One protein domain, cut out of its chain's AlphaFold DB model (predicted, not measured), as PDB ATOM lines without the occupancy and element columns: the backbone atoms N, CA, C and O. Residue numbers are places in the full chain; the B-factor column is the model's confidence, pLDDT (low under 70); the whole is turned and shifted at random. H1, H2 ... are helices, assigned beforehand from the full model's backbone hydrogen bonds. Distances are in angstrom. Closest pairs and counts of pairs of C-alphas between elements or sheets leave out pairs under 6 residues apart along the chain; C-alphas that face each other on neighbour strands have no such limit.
ATOM      1  N   CYS A   2     241.445 283.611 459.495       62.19
ATOM      2  CA  CYS A   2     242.613 282.766 459.247       62.19
ATOM      3  C   CYS A   2     242.980 282.824 457.762       62.19
ATOM      4  O   CYS A   2     242.111 282.645 456.913       62.19
ATOM      5  N   VAL A   3     244.254 283.068 457.453       74.69
ATOM      6  CA  VAL A   3     244.768 282.995 456.079       74.69
ATOM      7  C   VAL A   3     245.197 281.556 455.821       74.69
ATOM      8  O   VAL A   3     246.141 281.070 456.443       74.69
ATOM      9  N   LEU A   4     244.486 280.874 454.926       78.94
ATOM     10  CA  LEU A   4     244.810 279.514 454.502       78.94
ATOM     11  C   LEU A   4     245.635 279.573 453.217       78.94
ATOM     12  O   LEU A   4     245.281 280.280 452.276       78.94
ATOM     13  N   LYS A   5     246.742 278.828 453.184       78.50
ATOM     14  CA  LYS A   5     247.502 278.568 451.958       78.50
ATOM     15  C   LYS A   5     247.177 277.151 451.503       78.50
ATOM     16  O   LYS A   5     247.413 276.210 452.253       78.50
ATOM     17  N   MET A   6     246.620 277.024 450.304       80.00
ATOM     18  CA  MET A   6     246.314 275.728 449.698       80.00
ATOM     19  C   MET A   6     247.630 275.031 449.340       80.00
ATOM     20  O   MET A   6     248.477 275.636 448.683       80.00
ATOM     21  N   ALA A   7     247.823 273.801 449.817       80.75
ATOM     22  CA  ALA A   7     249.066 273.052 449.623       80.75
ATOM     23  C   ALA A   7     249.002 272.103 448.418       80.75
ATOM     24  O   ALA A   7     249.997 271.946 447.716       80.75
ATOM     25  N   ASP A   8     247.840 271.499 448.165       84.12
ATOM     26  CA  ASP A   8     247.628 270.571 447.056       84.12
ATOM     27  C   ASP A   8     246.141 270.504 446.664       84.12
ATOM     28  O   ASP A   8     245.272 270.949 447.421       84.12
ATOM     29  N   ALA A   9     245.870 269.949 445.484       84.94
ATOM     30  CA  ALA A   9     244.551 269.624 444.960       84.94
ATOM     31  C   ALA A   9     244.568 268.201 444.384       84.94
ATOM     32  O   ALA A   9     245.562 267.772 443.792       84.94
ATOM     33  N   ASP A  10     243.465 267.477 444.542       87.25
ATOM     34  CA  ASP A  10     243.291 266.120 444.030       87.25
ATOM     35  C   ASP A  10     243.225 266.081 442.485       87.25
ATOM     36  O   ASP A  10     242.946 267.103 441.847       87.25
ATOM     37  N   PRO A  11     243.471 264.912 441.856       86.50
ATOM     38  CA  PRO A  11     243.537 264.797 440.396       86.50
ATOM     39  C   PRO A  11     242.260 265.255 439.683       86.50
ATOM     40  O   PRO A  11     242.338 265.964 438.687       86.50
ATOM     41  N   PHE A  12     241.088 264.935 440.239       89.50
ATOM     42  CA  PHE A  12     239.805 265.340 439.668       89.50
ATOM     43  C   PHE A  12     239.653 266.866 439.626       89.50
ATOM     44  O   PHE A  12     239.250 267.429 438.608       89.50
ATOM     45  N   THR A  13     240.024 267.552 440.711       88.38
ATOM     46  CA  THR A  13     239.997 269.019 440.757       88.38
ATOM     47  C   THR A  13     240.983 269.619 439.755       88.38
ATOM     48  O   THR A  13     240.651 270.597 439.092       88.38
ATOM     49  N   ARG A  14     242.168 269.024 439.576       87.31
ATOM     50  CA  ARG A  14     243.154 269.481 438.579       87.31
ATOM     51  C   ARG A  14     242.620 269.387 437.151       87.31
ATOM     52  O   ARG A  14     242.686 270.383 436.430       87.31
ATOM     53  N   ASP A  15     242.028 268.252 436.791       87.56
ATOM     54  CA  ASP A  15     241.444 268.036 435.464       87.56
ATOM     55  C   ASP A  15     240.288 269.012 435.197       87.56
ATOM     56  O   ASP A  15     240.186 269.596 434.117       87.56
ATOM     57  N   TRP A  16     239.451 269.259 436.210       90.94
ATOM     58  CA  TRP A  16     238.350 270.215 436.115       90.94
ATOM     59  C   TRP A  16     238.842 271.652 435.877       90.94
ATOM     60  O   TRP A  16     238.312 272.355 435.015       90.94
ATOM     61  N   PHE A  17     239.882 272.098 436.595       88.19
ATOM     62  CA  PHE A  17     240.464 273.434 436.397       88.19
ATOM     63  C   PHE A  17     241.102 273.594 435.009       88.19
ATOM     64  O   PHE A  17     240.981 274.662 434.400       88.19
ATOM     65  N   GLN A  18     241.709 272.536 434.470       86.62
ATOM     66  CA  GLN A  18     242.298 272.559 433.134       86.62
ATOM     67  C   GLN A  18     241.225 272.628 432.035       86.62
ATOM     68  O   GLN A  18     241.364 273.402 431.092       86.62
ATOM     69  N   GLN A  19     240.133 271.869 432.168       86.88
ATOM     70  CA  GLN A  19     239.074 271.800 431.153       86.88
ATOM     71  C   GLN A  19     238.141 273.016 431.170       86.88
ATOM     72  O   GLN A  19     237.753 273.513 430.114       86.88
ATOM     73  N   ASN A  20     237.781 273.508 432.358       89.44
ATOM     74  CA  ASN A  20     236.755 274.545 432.496       89.44
ATOM     75  C   ASN A  20     237.338 275.955 432.599       89.44
ATOM     76  O   ASN A  20     236.689 276.915 432.183       89.44
ATOM     77  N   MET A  21     238.529 276.096 433.185       86.31
ATOM     78  CA  MET A  21     239.157 277.398 433.429       86.31
ATOM     79  C   MET A  21     240.427 277.605 432.595       86.31
ATOM     80  O   MET A  21     240.959 278.711 432.606       86.31
ATOM     81  N   TYR A  22     240.896 276.584 431.860       83.56
ATOM     82  CA  TYR A  22     242.148 276.606 431.091       83.56
ATOM     83  C   TYR A  22     243.372 276.993 431.944       83.56
ATOM     84  O   TYR A  22     244.310 277.621 431.454       83.56
ATOM     85  N   VAL A  23     243.356 276.633 433.236       86.00
ATOM     86  CA  VAL A  23     244.441 276.900 434.191       86.00
ATOM     87  C   VAL A  23     245.023 275.582 434.683       86.00
ATOM     88  O   VAL A  23     244.319 274.765 435.272       86.00
ATOM     89  N   GLU A  24     246.330 275.403 434.502       79.31
ATOM     90  CA  GLU A  24     247.063 274.276 435.077       79.31
ATOM     91  C   GLU A  24     247.520 274.605 436.506       79.31
ATOM     92  O   GLU A  24     248.237 275.579 436.752       79.31
ATOM     93  N   LEU A  25     247.092 273.787 437.471       81.94
ATOM     94  CA  LEU A  25     247.522 273.904 438.864       81.94
ATOM     95  C   LEU A  25     248.959 273.385 439.023       81.94
ATOM     96  O   LEU A  25     249.286 272.287 438.575       81.94
ATOM     97  N   GLY A  26     249.806 274.149 439.720       80.50
ATOM     98  CA  GLY A  26     251.205 273.792 439.981       80.50
ATOM     99  C   GLY A  26     251.392 272.500 440.800       80.50
ATOM    100  O   GLY A  26     250.424 271.931 441.320       80.50
ATOM    101  N   PRO A  27     252.637 272.006 440.926       80.88
ATOM    102  CA  PRO A  27     252.933 270.785 441.672       80.88
ATOM    103  C   PRO A  27     252.585 270.922 443.168       80.88
ATOM    104  O   PRO A  27     252.597 272.041 443.693       80.88
ATOM    105  N   PRO A  28     252.286 269.803 443.857       81.00
ATOM    106  CA  PRO A  28     251.984 269.792 445.286       81.00
ATOM    107  C   PRO A  28     253.099 270.463 446.089       81.00
ATOM    108  O   PRO A  28     254.285 270.164 445.921       81.00
ATOM    109  N   VAL A  29     252.715 271.382 446.971       81.25
ATOM    110  CA  VAL A  29     253.655 272.084 447.839       81.25
ATOM    111  C   VAL A  29     254.037 271.169 448.998       81.25
ATOM    112  O   VAL A  29     253.183 270.691 449.741       81.25
ATOM    113  N   ASP A  30     255.341 270.969 449.186       76.19
ATOM    114  CA  ASP A  30     255.901 270.182 450.283       76.19
ATOM    115  C   ASP A  30     255.623 270.852 451.645       76.19
ATOM    116  O   ASP A  30     256.292 271.804 452.073       76.19
ATOM    117  N   VAL A  31     254.582 270.361 452.319       72.19
ATOM    118  CA  VAL A  31     254.081 270.890 453.594       72.19
ATOM    119  C   VAL A  31     255.088 270.701 454.733       72.19
ATOM    120  O   VAL A  31     255.113 271.500 455.674       72.19
ATOM    121  N   GLU A  32     255.953 269.686 454.652       70.81
ATOM    122  CA  GLU A  32     256.957 269.400 455.681       70.81
ATOM    123  C   GLU A  32     258.067 270.452 455.681       70.81
ATOM    124  O   GLU A  32     258.455 270.947 456.745       70.81
ATOM    125  N   LYS A  33     258.517 270.893 454.501       70.25
ATOM    126  CA  LYS A  33     259.477 272.008 454.375       70.25
ATOM    127  C   LYS A  33     258.898 273.333 454.873       70.25
ATOM    128  O   LYS A  33     259.598 274.109 455.524       70.25
ATOM    129  N   LEU A  34     257.609 273.578 454.631       66.19
ATOM    130  CA  LEU A  34     256.898 274.762 455.137       66.19
ATOM    131  C   LEU A  34     256.814 274.784 456.667       66.19
ATOM    132  O   LEU A  34     257.044 275.828 457.281       66.19
ATOM    133  N   ASN A  35     256.538 273.636 457.285       67.12
ATOM    134  CA  ASN A  35     256.503 273.503 458.741       67.12
ATOM    135  C   ASN A  35     257.902 273.579 459.372       67.12
ATOM    136  O   ASN A  35     258.052 274.135 460.460       67.12
ATOM    137  N   SER A  36     258.926 273.086 458.672       65.12
ATOM    138  CA  SER A  36     260.329 273.128 459.109       65.12
ATOM    139  C   SER A  36     260.900 274.550 459.168       65.12
ATOM    140  O   SER A  36     261.729 274.841 460.027       65.12
ATOM    141  N   ASN A  37     260.417 275.445 458.299       62.16
ATOM    142  CA  ASN A  37     260.798 276.861 458.264       62.16
ATOM    143  C   ASN A  37     260.029 277.735 459.263       62.16
ATOM    144  O   ASN A  37     260.294 278.936 459.365       62.16
ATOM    145  N   ARG A  38     259.079 277.172 460.021       60.50
ATOM    146  CA  ARG A  38     258.502 277.893 461.154       60.50
ATOM    147  C   ARG A  38     259.634 278.079 462.164       60.50
ATOM    148  O   ARG A  38     260.201 277.070 462.586       60.50
ATOM    149  N   PRO A  39     259.986 279.315 462.573       60.28
ATOM    150  CA  PRO A  39     260.935 279.484 463.657       60.28
ATOM    151  C   PRO A  39     260.347 278.710 464.830       60.28
ATOM    152  O   PRO A  39     259.273 279.065 465.320       60.28
ATOM    153  N   LYS A  40     260.991 277.596 465.211       61.19
ATOM    154  CA  LYS A  40     260.679 276.898 466.455       61.19
ATOM    155  C   LYS A  40     260.742 278.004 467.478       61.19
ATOM    156  O   LYS A  40     261.816 278.574 467.659       61.19
ATOM    157  N   THR A  41     259.591 278.411 468.007       57.88
ATOM    158  CA  THR A  41     259.522 279.493 468.979       57.88
ATOM    159  C   THR A  41     260.569 279.150 470.015       57.88
ATOM    160  O   THR A  41     260.447 278.125 470.689       57.88
ATOM    161  N   LEU A  42     261.645 279.937 470.039       55.88
ATOM    162  CA  LEU A  42     262.697 279.863 471.033       55.88
ATOM    163  C   LEU A  42     262.021 280.307 472.322       55.88
ATOM    164  O   LEU A  42     262.150 281.451 472.753       55.88
TER     165      LEU A  42
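This is residues 2 to 42 of the 407 residues of the protein "Hypothetical protein" of Eutreptiella gymnastica (UniProt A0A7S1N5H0). Look for an open, drawn-out chain with helix H1 at one end and the short helix H2 well away from it, joined by a stretch without a named element, and with no common core between the two helices. Residues 35 to 42, of which 35 and 36 belong to H2, stick out as a tail that adds to the length, and residues 2 to 10 make a second unnamed stretch leading into H1. The printed part has 41 residues with two named helices, H1 then H2, and no named strand; the class is all helix, though under half of the residues, 17 of 41, are in named elements. The whole is extended, with a radius of gyration of the C-alphas of 14.2 A and spans of 47 by 20 by 13 A.

Begin with H1, residues 11 to 21, the longest helix. From it a short link of 9 residues leads to H2, residues 31 to 36, and the two helices are apart, with no C-alpha of the one within 8 A of the other. In H1 and H2 every O i to N i+4 pair is within hydrogen-bond range.

Find C-alpha 11 at (243.537, 264.797, 440.396); from there H1 runs 15.1 A to C-alpha 21 at (239.157, 277.398, 433.429). H2 measures 8.6 A from its first to its last C-alpha and ends at C-alpha 36, at (260.329, 273.128, 459.109).

The two C-alphas farthest apart are those of Gln 19 and Leu 42, at 47.0 A. Without residues 35 to 42, which stand free, the body spans 30 by 20 by 13 A. The printed part has no cut and no long link between its helices. Look at the B-factor column for the model's confidence: the mean pLDDT of the printed part is 77.5, and residue 2 and residues 34 to 42 are under 70.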